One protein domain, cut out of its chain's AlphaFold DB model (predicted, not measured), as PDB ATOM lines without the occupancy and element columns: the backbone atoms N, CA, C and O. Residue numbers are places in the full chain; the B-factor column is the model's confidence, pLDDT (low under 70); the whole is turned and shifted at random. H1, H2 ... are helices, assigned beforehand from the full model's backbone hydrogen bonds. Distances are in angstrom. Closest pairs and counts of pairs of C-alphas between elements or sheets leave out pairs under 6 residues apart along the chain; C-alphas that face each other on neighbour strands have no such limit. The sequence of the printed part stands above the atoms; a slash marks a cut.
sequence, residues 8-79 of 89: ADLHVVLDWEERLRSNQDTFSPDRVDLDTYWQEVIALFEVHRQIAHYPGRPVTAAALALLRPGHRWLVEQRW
ATOM      1  N   ALA A   8     285.595 -10.552   9.601       97.44
ATOM      2  CA  ALA A   8     284.578  -9.818   8.855       97.44
ATOM      3  C   ALA A   8     284.438 -10.370   7.427       97.44
ATOM      4  O   ALA A   8     283.320 -10.601   6.973       97.44
ATOM      5  N   ASP A   9     285.556 -10.688   6.769       97.50
ATOM      6  CA  ASP A   9     285.542 -11.302   5.438       97.50
ATOM      7  C   ASP A   9     284.838 -12.661   5.459       97.50
ATOM      8  O   ASP A   9     284.001 -12.955   4.605       97.50
ATOM      9  N   LEU A  10     285.127 -13.480   6.476       97.88
ATOM     10  CA  LEU A  10     284.480 -14.779   6.649       97.88
ATOM     11  C   LEU A  10     282.975 -14.648   6.904       97.88
ATOM     12  O   LEU A  10     282.214 -15.458   6.382       97.88
ATOM     13  N   HIS A  11     282.532 -13.633   7.651       98.38
ATOM     14  CA  HIS A  11     281.103 -13.357   7.818       98.38
ATOM     15  C   HIS A  11     280.432 -13.026   6.486       98.38
ATOM     16  O   HIS A  11     279.397 -13.607   6.176       98.38
ATOM     17  N   VAL A  12     281.057 -12.197   5.646       98.19
ATOM     18  CA  VAL A  12     280.526 -11.900   4.306       98.19
ATOM     19  C   VAL A  12     280.439 -13.168   3.449       98.19
ATOM     20  O   VAL A  12     279.438 -13.383   2.761       98.19
ATOM     21  N   VAL A  13     281.453 -14.038   3.500       98.31
ATOM     22  CA  VAL A  13     281.446 -15.325   2.782       98.31
ATOM     23  C   VAL A  13     280.326 -16.243   3.283       98.31
ATOM     24  O   VAL A  13     279.651 -16.864   2.464       98.31
ATOM     25  N   LEU A  14     280.104 -16.316   4.598       98.56
ATOM     26  CA  LEU A  14     279.037 -17.124   5.203       98.56
ATOM     27  C   LEU A  14     277.641 -16.594   4.854       98.56
ATOM     28  O   LEU A  14     276.765 -17.382   4.505       98.56
ATOM     29  N   ASP A  15     277.449 -15.276   4.858       98.50
ATOM     30  CA  ASP A  15     276.183 -14.664   4.451       98.50
ATOM     31  C   ASP A  15     275.860 -14.984   2.983       98.50
ATOM     32  O   ASP A  15     274.712 -15.247   2.614       98.50
ATOM     33  N   TRP A  16     276.879 -14.975   2.118       98.56
ATOM     34  CA  TRP A  16     276.727 -15.408   0.731       98.56
ATOM     35  C   TRP A  16     276.436 -16.903   0.614       98.56
ATOM     36  O   TRP A  16     275.555 -17.276  -0.160       98.56
ATOM     37  N   GLU A  17     277.132 -17.750   1.375       98.75
ATOM     38  CA  GLU A  17     276.860 -19.191   1.423       98.75
ATOM     39  C   GLU A  17     275.389 -19.456   1.731       98.75
ATOM     40  O   GLU A  17     274.734 -20.186   0.986       98.75
ATOM     41  N   GLU A  18     274.848 -18.819   2.771       98.75
ATOM     42  CA  GLU A  18     273.481 -19.061   3.217       98.75
ATOM     43  C   GLU A  18     272.454 -18.641   2.160       98.75
ATOM     44  O   GLU A  18     271.551 -19.423   1.823       98.75
ATOM     45  N   ARG A  19     272.614 -17.442   1.583       98.75
ATOM     46  CA  ARG A  19     271.746 -16.944   0.499       98.75
ATOM     47  C   ARG A  19     271.758 -17.875  -0.711       98.75
ATOM     48  O   ARG A  19     270.707 -18.167  -1.284       98.75
ATOM     49  N   LEU A  20     272.934 -18.369  -1.095       98.69
ATOM     50  CA  LEU A  20     273.084 -19.249  -2.254       98.69
ATOM     51  C   LEU A  20     272.539 -20.648  -1.963       98.69
ATOM     52  O   LEU A  20     271.771 -21.185  -2.759       98.69
ATOM     53  N   ARG A  21     272.849 -21.231  -0.803       98.62
ATOM     54  CA  ARG A  21     272.342 -22.553  -0.405       98.62
ATOM     55  C   ARG A  21     270.818 -22.578  -0.310       98.62
ATOM     56  O   ARG A  21     270.209 -23.570  -0.711       98.62
ATOM     57  N   SER A  22     270.203 -21.498   0.165       98.44
ATOM     58  CA  SER A  22     268.743 -21.338   0.246       98.44
ATOM     59  C   SER A  22     268.083 -20.887  -1.065       98.44
ATOM     60  O   SER A  22     266.863 -20.738  -1.111       98.44
ATOM     61  N   ASN A  23     268.863 -20.716  -2.141       98.31
ATOM     62  CA  ASN A  23     268.403 -20.249  -3.452       98.31
ATOM     63  C   ASN A  23     267.730 -18.866  -3.439       98.31
ATOM     64  O   ASN A  23     266.892 -18.573  -4.291       98.31
ATOM     65  N   GLN A  24     268.073 -18.029  -2.463       98.38
ATOM     66  CA  GLN A  24     267.504 -16.691  -2.312       98.38
ATOM     67  C   GLN A  24     268.196 -15.656  -3.201       98.38
ATOM     68  O   GLN A  24     267.634 -14.591  -3.443       98.38
ATOM     69  N   ASP A  25     269.401 -15.955  -3.688       97.94
ATOM     70  CA  ASP A  25     270.177 -15.036  -4.515       97.94
ATOM     71  C   ASP A  25     271.056 -15.778  -5.539       97.94
ATOM     72  O   ASP A  25     271.149 -17.009  -5.532       97.94
ATOM     73  N   THR A  26     271.705 -15.014  -6.421       97.25
ATOM     74  CA  THR A  26     272.702 -15.472  -7.400       97.25
ATOM     75  C   THR A  26     273.970 -14.632  -7.302       97.25
ATOM     76  O   THR A  26     273.889 -13.410  -7.157       97.25
ATOM     77  N   PHE A  27     275.142 -15.243  -7.434       97.56
ATOM     78  CA  PHE A  27     276.404 -14.516  -7.274       97.56
ATOM     79  C   PHE A  27     276.985 -13.958  -8.582       97.56
ATOM     80  O   PHE A  27     277.002 -14.636  -9.611       97.56
ATOM     81  N   SER A  28     277.557 -12.756  -8.492       94.25
ATOM     82  CA  SER A  28     278.524 -12.200  -9.440       94.25
ATOM     83  C   SER A  28     279.614 -11.429  -8.668       94.25
ATOM     84  O   SER A  28     279.322 -10.905  -7.589       94.25
ATOM     85  N   PRO A  29     280.870 -11.371  -9.159       92.75
ATOM     86  CA  PRO A  29     281.997 -10.833  -8.383       92.75
ATOM     87  C   PRO A  29     281.862  -9.359  -7.992       92.75
ATOM     88  O   PRO A  29     282.341  -8.956  -6.941       92.75
ATOM     89  N   ASP A  30     281.173  -8.563  -8.808       93.69
ATOM     90  CA  ASP A  30     280.911  -7.138  -8.586       93.69
ATOM     91  C   ASP A  30     279.997  -6.863  -7.381       93.69
ATOM     92  O   ASP A  30     279.894  -5.725  -6.927       93.69
ATOM     93  N   ARG A  31     279.353  -7.898  -6.828       94.00
ATOM     94  CA  ARG A  31     278.447  -7.780  -5.677       94.00
ATOM     95  C   ARG A  31     279.144  -7.892  -4.327       94.00
ATOM     96  O   ARG A  31     278.465  -7.853  -3.299       94.00
ATOM     97  N   VAL A  32     280.460  -8.087  -4.300       94.38
ATOM     98  CA  VAL A  32     281.192  -8.244  -3.046       94.38
ATOM     99  C   VAL A  32     282.589  -7.636  -3.126       94.38
ATOM    100  O   VAL A  32     283.370  -7.939  -4.027       94.38
ATOM    101  N   ASP A  33     282.914  -6.803  -2.143       95.06
ATOM    102  CA  ASP A  33     284.255  -6.253  -1.965       95.06
ATOM    103  C   ASP A  33     285.076  -7.198  -1.078       95.06
ATOM    104  O   ASP A  33     285.106  -7.077   0.143       95.06
ATOM    105  N   LEU A  34     285.641  -8.232  -1.701       95.94
ATOM    106  CA  LEU A  34     286.495  -9.229  -1.060       95.94
ATOM    107  C   LEU A  34     287.668  -9.565  -1.974       95.94
ATOM    108  O   LEU A  34     287.574  -9.445  -3.196       95.94
ATOM    109  N   ASP A  35     288.746 -10.076  -1.379       95.94
ATOM    110  CA  ASP A  35     289.852 -10.656  -2.138       95.94
ATOM    111  C   ASP A  35     289.338 -11.704  -3.141       95.94
ATOM    112  O   ASP A  35     288.441 -12.501  -2.836       95.94
ATOM    113  N   THR A  36     289.934 -11.729  -4.336       94.12
ATOM    114  CA  THR A  36     289.563 -12.645  -5.423       94.12
ATOM    115  C   THR A  36     289.514 -14.103  -4.967       94.12
ATOM    116  O   THR A  36     288.641 -14.852  -5.402       94.12
ATOM    117  N   TYR A  37     290.380 -14.514  -4.032       94.81
ATOM    118  CA  TYR A  37     290.330 -15.847  -3.435       94.81
ATOM    119  C   TYR A  37     288.954 -16.174  -2.841       94.81
ATOM    120  O   TYR A  37     288.453 -17.279  -3.038       94.81
ATOM    121  N   TRP A  38     288.344 -15.233  -2.118       96.75
ATOM    122  CA  TRP A  38     287.032 -15.418  -1.498       96.75
ATOM    123  C   TRP A  38     285.893 -15.288  -2.506       96.75
ATOM    124  O   TRP A  38     284.942 -16.063  -2.431       96.75
ATOM    125  N   GLN A  39     286.014 -14.402  -3.498       96.56
ATOM    126  CA  GLN A  39     285.053 -14.338  -4.608       96.56
ATOM    127  C   GLN A  39     284.964 -15.677  -5.357       96.56
ATOM    128  O   GLN A  39     283.871 -16.147  -5.662       96.56
ATOM    129  N   GLU A  40     286.093 -16.344  -5.592       95.19
ATOM    130  CA  GLU A  40     286.130 -17.666  -6.229       95.19
ATOM    131  C   GLU A  40     285.537 -18.776  -5.343       95.19
ATOM    132  O   GLU A  40     284.953 -19.733  -5.855       95.19
ATOM    133  N   VAL A  41     285.669 -18.669  -4.015       96.75
ATOM    134  CA  VAL A  41     284.989 -19.575  -3.068       96.75
ATOM    135  C   VAL A  41     283.475 -19.368  -3.130       96.75
ATOM    136  O   VAL A  41     282.728 -20.339  -3.208       96.75
ATOM    137  N   ILE A  42     283.004 -18.121  -3.177       98.12
ATOM    138  CA  ILE A  42     281.570 -17.833  -3.319       98.12
ATOM    139  C   ILE A  42     281.058 -18.289  -4.697       98.12
ATOM    140  O   ILE A  42     279.965 -18.849  -4.801       98.12
ATOM    141  N   ALA A  43     281.863 -18.157  -5.754       97.69
ATOM    142  CA  ALA A  43     281.532 -18.687  -7.075       97.69
ATOM    143  C   ALA A  43     281.330 -20.215  -7.063       97.69
ATOM    144  O   ALA A  43     280.440 -20.722  -7.748       97.69
ATOM    145  N   LEU A  44     282.085 -20.962  -6.245       97.81
ATOM    146  CA  LEU A  44     281.829 -22.392  -6.037       97.81
ATOM    147  C   LEU A  44     280.456 -22.652  -5.404       97.81
ATOM    148  O   LEU A  44     279.773 -23.595  -5.811       97.81
ATOM    149  N   PHE A  45     280.023 -21.823  -4.451       98.38
ATOM    150  CA  PHE A  45     278.680 -21.930  -3.876       98.38
ATOM    151  C   PHE A  45     277.590 -21.624  -4.905       98.38
ATOM    152  O   PHE A  45     276.584 -22.328  -4.938       98.38
ATOM    153  N   GLU A  46     277.800 -20.654  -5.794       98.38
ATOM    154  CA  GLU A  46     276.869 -20.361  -6.894       98.38
ATOM    155  C   GLU A  46     276.760 -21.530  -7.878       98.38
ATOM    156  O   GLU A  46     275.658 -21.934  -8.255       98.38
ATOM    157  N   VAL A  47     277.889 -22.138  -8.246       97.88
ATOM    158  CA  VAL A  47     277.894 -23.354  -9.071       97.88
ATOM    159  C   VAL A  47     277.125 -24.476  -8.376       97.88
ATOM    160  O   VAL A  47     276.271 -25.122  -8.991       97.88
ATOM    161  N   HIS A  48     277.362 -24.680  -7.080       97.88
ATOM    162  CA  HIS A  48     276.641 -25.685  -6.308       97.88
ATOM    163  C   HIS A  48     275.136 -25.380  -6.212       97.88
ATOM    164  O   HIS A  48     274.324 -26.293  -6.374       97.88
ATOM    165  N   ARG A  49     274.743 -24.112  -6.031       98.38
ATOM    166  CA  ARG A  49     273.338 -23.675  -6.044       98.38
ATOM    167  C   ARG A  49     272.660 -24.072  -7.348       98.38
ATOM    168  O   ARG A  49     271.590 -24.672  -7.305       98.38
ATOM    169  N   GLN A  50     273.279 -23.798  -8.498       98.12
ATOM    170  CA  GLN A  50     272.703 -24.173  -9.795       98.12
ATOM    171  C   GLN A  50     272.546 -25.690  -9.941       98.12
ATOM    172  O   GLN A  50     271.531 -26.173 -10.451       98.12
ATOM    173  N   ILE A  51     273.532 -26.455  -9.461       96.94
ATOM    174  CA  ILE A  51     273.483 -27.919  -9.480       96.94
ATOM    175  C   ILE A  51     272.316 -28.433  -8.633       96.94
ATOM    176  O   ILE A  51     271.565 -29.275  -9.128       96.94
ATOM    177  N   ALA A  52     272.165 -27.917  -7.410       97.50
ATOM    178  CA  ALA A  52     271.186 -28.375  -6.429       97.50
ATOM    179  C   ALA A  52     269.748 -27.933  -6.751       97.50
ATOM    180  O   ALA A  52     268.824 -28.736  -6.636       97.50
ATOM    181  N   HIS A  53     269.555 -26.680  -7.171       97.94
ATOM    182  CA  HIS A  53     268.222 -26.073  -7.304       97.94
ATOM    183  C   HIS A  53     267.648 -26.101  -8.720       97.94
ATOM    184  O   HIS A  53     266.443 -25.924  -8.890       97.94
ATOM    185  N   TYR A  54     268.463 -26.367  -9.744       95.31
ATOM    186  CA  TYR A  54     267.984 -26.508 -11.125       95.31
ATOM    187  C   TYR A  54     268.343 -27.871 -11.725       95.31
ATOM    188  O   TYR A  54     269.067 -27.932 -12.730       95.31
ATOM    189  N   PRO A  55     267.853 -28.984 -11.144       89.38
ATOM    190  CA  PRO A  55     268.109 -30.314 -11.682       89.38
ATOM    191  C   PRO A  55     267.682 -30.381 -13.156       89.38
ATOM    192  O   PRO A  55     266.648 -29.853 -13.554       89.38
ATOM    193  N   GLY A  56     268.532 -30.968 -13.996       88.88
ATOM    194  CA  GLY A  56     268.328 -31.042 -15.448       88.88
ATOM    195  C   GLY A  56     268.877 -29.860 -16.258       88.88
ATOM    196  O   GLY A  56     269.015 -29.990 -17.469       88.88
ATOM    197  N   ARG A  57     269.270 -28.739 -15.632       93.75
ATOM    198  CA  ARG A  57     269.928 -27.616 -16.338       93.75
ATOM    199  C   ARG A  57     271.452 -27.631 -16.183       93.75
ATOM    200  O   ARG A  57     271.903 -27.869 -15.065       93.75
ATOM    201  N   PRO A  58     272.243 -27.390 -17.239       95.44
ATOM    202  CA  PRO A  58     273.687 -27.236 -17.096       95.44
ATOM    203  C   PRO A  58     274.031 -26.011 -16.243       95.44
ATOM    204  O   PRO A  58     273.274 -25.038 -16.220       95.44
ATOM    205  N   VAL A  59     275.191 -26.045 -15.591       96.38
ATOM    206  CA  VAL A  59     275.788 -24.864 -14.960       96.38
ATOM    207  C   VAL A  59     276.125 -23.845 -16.046       96.38
ATOM    208  O   VAL A  59     276.613 -24.204 -17.122       96.38
ATOM    209  N   THR A  60     275.857 -22.569 -15.782       94.94
ATOM    210  CA  THR A  60     276.104 -21.500 -16.750       94.94
ATOM    211  C   THR A  60     277.598 -21.311 -17.020       94.94
ATOM    212  O   THR A  60     278.436 -21.401 -16.120       94.94
ATOM    213  N   ALA A  61     277.941 -20.980 -18.269       92.88
ATOM    214  CA  ALA A  61     279.320 -20.671 -18.651       92.88
ATOM    215  C   ALA A  61     279.896 -19.498 -17.838       92.88
ATOM    216  O   ALA A  61     281.068 -19.525 -17.477       92.88
ATOM    217  N   ALA A  62     279.056 -18.513 -17.495       92.88
ATOM    218  CA  ALA A  62     279.438 -17.387 -16.651       92.88
ATOM    219  C   ALA A  62     279.888 -17.843 -15.254       92.88
ATOM    220  O   ALA A  62     280.966 -17.456 -14.821       92.88
ATOM    221  N   ALA A  63     279.130 -18.717 -14.582       94.62
ATOM    222  CA  ALA A  63     279.512 -19.223 -13.262       94.62
ATOM    223  C   ALA A  63     280.785 -20.087 -13.315       94.62
ATOM    224  O   ALA A  63     281.632 -20.002 -12.430       94.62
ATOM    225  N   LEU A  64     280.964 -20.875 -14.379       94.81
ATOM    226  CA  LEU A  64     282.174 -21.681 -14.582       94.81
ATOM    227  C   LEU A  64     283.417 -20.836 -14.886       94.81
ATOM    228  O   LEU A  64     284.517 -21.223 -14.500       94.81
ATOM    229  N   ALA A  65     283.258 -19.696 -15.564       93.06
ATOM    230  CA  ALA A  65     284.355 -18.779 -15.877       93.06
ATOM    231  C   ALA A  65     284.927 -18.078 -14.632       93.06
ATOM    232  O   ALA A  65     286.059 -17.608 -14.669       93.06
ATOM    233  N   LEU A  66     284.170 -18.047 -13.530       93.19
ATOM    234  CA  LEU A  66     284.623 -17.519 -12.240       93.19
ATOM    235  C   LEU A  66     285.490 -18.511 -11.452       93.19
ATOM    236  O   LEU A  66     286.076 -18.146 -10.436       93.19
ATOM    237  N   LEU A  67     285.557 -19.777 -11.873       93.81
ATOM    238  CA  LEU A  67     286.323 -20.798 -11.167       93.81
ATOM    239  C   LEU A  67     287.782 -20.820 -11.627       93.81
ATOM    240  O   LEU A  67     288.078 -20.855 -12.822       93.81
ATOM    241  N   ARG A  68     288.706 -20.962 -10.669       91.69
ATOM    242  CA  ARG A  68     290.090 -21.350 -10.981       91.69
ATOM    243  C   ARG A  68     290.137 -22.709 -11.685       91.69
ATOM    244  O   ARG A  68     289.308 -23.570 -11.376       91.69
ATOM    245  N   PRO A  69     291.158 -22.978 -12.522       92.00
ATOM    246  CA  PRO A  69     291.264 -24.234 -13.270       92.00
ATOM    247  C   PRO A  69     291.115 -25.499 -12.411       92.00
ATOM    248  O   PRO A  69     290.376 -26.407 -12.779       92.00
ATOM    249  N   GLY A  70     291.741 -25.541 -11.228       92.69
ATOM    250  CA  GLY A  70     291.626 -26.690 -10.320       92.69
ATOM    251  C   GLY A  70     290.213 -26.888  -9.754       92.69
ATOM    252  O   GLY A  70     289.725 -28.011  -9.680       92.69
ATOM    253  N   HIS A  71     289.525 -25.798  -9.406       93.38
ATOM    254  CA  HIS A  71     288.136 -25.842  -8.943       93.38
ATOM    255  C   HIS A  71     287.187 -26.279 -10.057       93.38
ATOM    256  O   HIS A  71     286.330 -27.131  -9.837       93.38
ATOM    257  N   ARG A  72     287.379 -25.744 -11.265       94.25
ATOM    258  CA  ARG A  72     286.614 -26.142 -12.446       94.25
ATOM    259  C   ARG A  72     286.757 -27.635 -12.727       94.25
ATOM    260  O   ARG A  72     285.748 -28.320 -12.855       94.25
ATOM    261  N   TRP A  73     287.990 -28.138 -12.736       93.94
ATOM    262  CA  TRP A  73     288.258 -29.560 -12.930       93.94
ATOM    263  C   TRP A  73     287.539 -30.422 -11.882       93.94
ATOM    264  O   TRP A  73     286.892 -31.404 -12.234       93.94
ATOM    265  N   LEU A  74     287.565 -30.034 -10.601       95.44
ATOM    266  CA  LEU A  74     286.853 -30.765  -9.544       95.44
ATOM    267  C   LEU A  74     285.336 -30.813  -9.774       95.44
ATOM    268  O   LEU A  74     284.721 -31.861  -9.569       95.44
ATOM    269  N   VAL A  75     284.729 -29.703 -10.205       94.88
ATOM    270  CA  VAL A  75     283.294 -29.654 -10.524       94.88
ATOM    271  C   VAL A  75     282.979 -30.555 -11.720       94.88
ATOM    272  O   VAL A  75     282.018 -31.322 -11.657       94.88
ATOM    273  N   GLU A  76     283.802 -30.515 -12.769       94.38
ATOM    274  CA  GLU A  76     283.668 -31.368 -13.960       94.38
ATOM    275  C   GLU A  76     283.752 -32.860 -13.607       94.38
ATOM    276  O   GLU A  76     282.934 -33.647 -14.077       94.38
ATOM    277  N   GLN A  77     284.683 -33.252 -12.731       95.88
ATOM    278  CA  GLN A  77     284.806 -34.647 -12.293       95.88
ATOM    279  C   GLN A  77     283.635 -35.097 -11.419       95.88
ATOM    280  O   GLN A  77     283.158 -36.226 -11.534       95.88
ATOM    281  N   ARG A  78     283.169 -34.230 -10.519       95.88
ATOM    282  CA  ARG A  78     282.128 -34.584  -9.550       95.88
ATOM    283  C   ARG A  78     280.726 -34.581 -10.157       95.88
ATOM    284  O   ARG A  78     279.884 -35.374  -9.741       95.88
ATOM    285  N   TRP A  79     280.472 -33.705 -11.127       94.88
ATOM    286  CA  TRP A  79     279.171 -33.545 -11.776       94.88
ATOM    287  C   TRP A  79     279.298 -33.472 -13.309       94.88
ATOM    288  O   TRP A  79     278.923 -32.464 -13.916       94.88
TER     289      TRP A  79
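This is residues 8 to 79 of the 89 residues of an uncharacterized protein of Phytohabitans suffuscus (UniProt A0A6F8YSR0). Three helices, H1, H2 and H4, lie roughly side by side in one loose layer with the longest, H2, in the middle; H1 packs along one side of it and the shorter H4 lies less closely on the other. The short helix H3 packs over residues 43 to 47 of H2, and the long link of residues 22 to 35 loops back over the same side of the layer as H3, from the end of H1 to the beginning of H2. The printed part has 72 residues with four named helices, in the order H1, H2, H3, H4, and no named strand; the class is all helix. The whole is compact, with a radius of gyration of the C-alphas of 11.6 A, and rounded, with spans of 35 by 26 by 18 A.

H1 is residues 8 to 21, 19.9 A from first to last C-alpha, and begins at C-alpha 8 at (284.578, -9.818, 8.855). H2, residues 36 to 53, is 25.3 A long and begins at C-alpha 36 at (289.563, -12.645, -5.423). H3 is the five residues 61 to 65, 6.1 A long. H4, residues 69 to 78, is 14.3 A long and ends at C-alpha 78 at (282.128, -34.584, -9.550).

H1 and H2 touch, with the closest C-alphas those of Leu 20 and Arg 49, 5.8 A apart. They run the same way at a shallow tilt of 16 degrees. H2 touches H3 with residues 43 to 47 alone, and the closest C-alphas are those of Val 47 and Ala 63, 6.1 A apart. H2 and H4 are close but not clearly touching, with the C-alphas of Leu 44 and His 71 the closest at 7.8 A. These two run the same way at a shallow tilt of 19 degrees. H3 and H4 are also close but not clearly touching, and their closest C-alphas, those of Leu 64 and Arg 72, are 6.6 A apart. H1 is apart from H3 and from H4. In H1, H2, H3 and H4 every pair of O of residue i and N of residue i+4 is within hydrogen-bond range.

The two C-alphas farthest apart are those of Ala 8 and Gly 56, at 36.1 A. The link from H1 to H2, with 14 residues, is long; that from H2 to H3, with 7, is short; that from H3 to H4, with 3, is tight. The printed part has no cut. The mean pLDDT of the printed part is 96.0, and no printed residue is under 70.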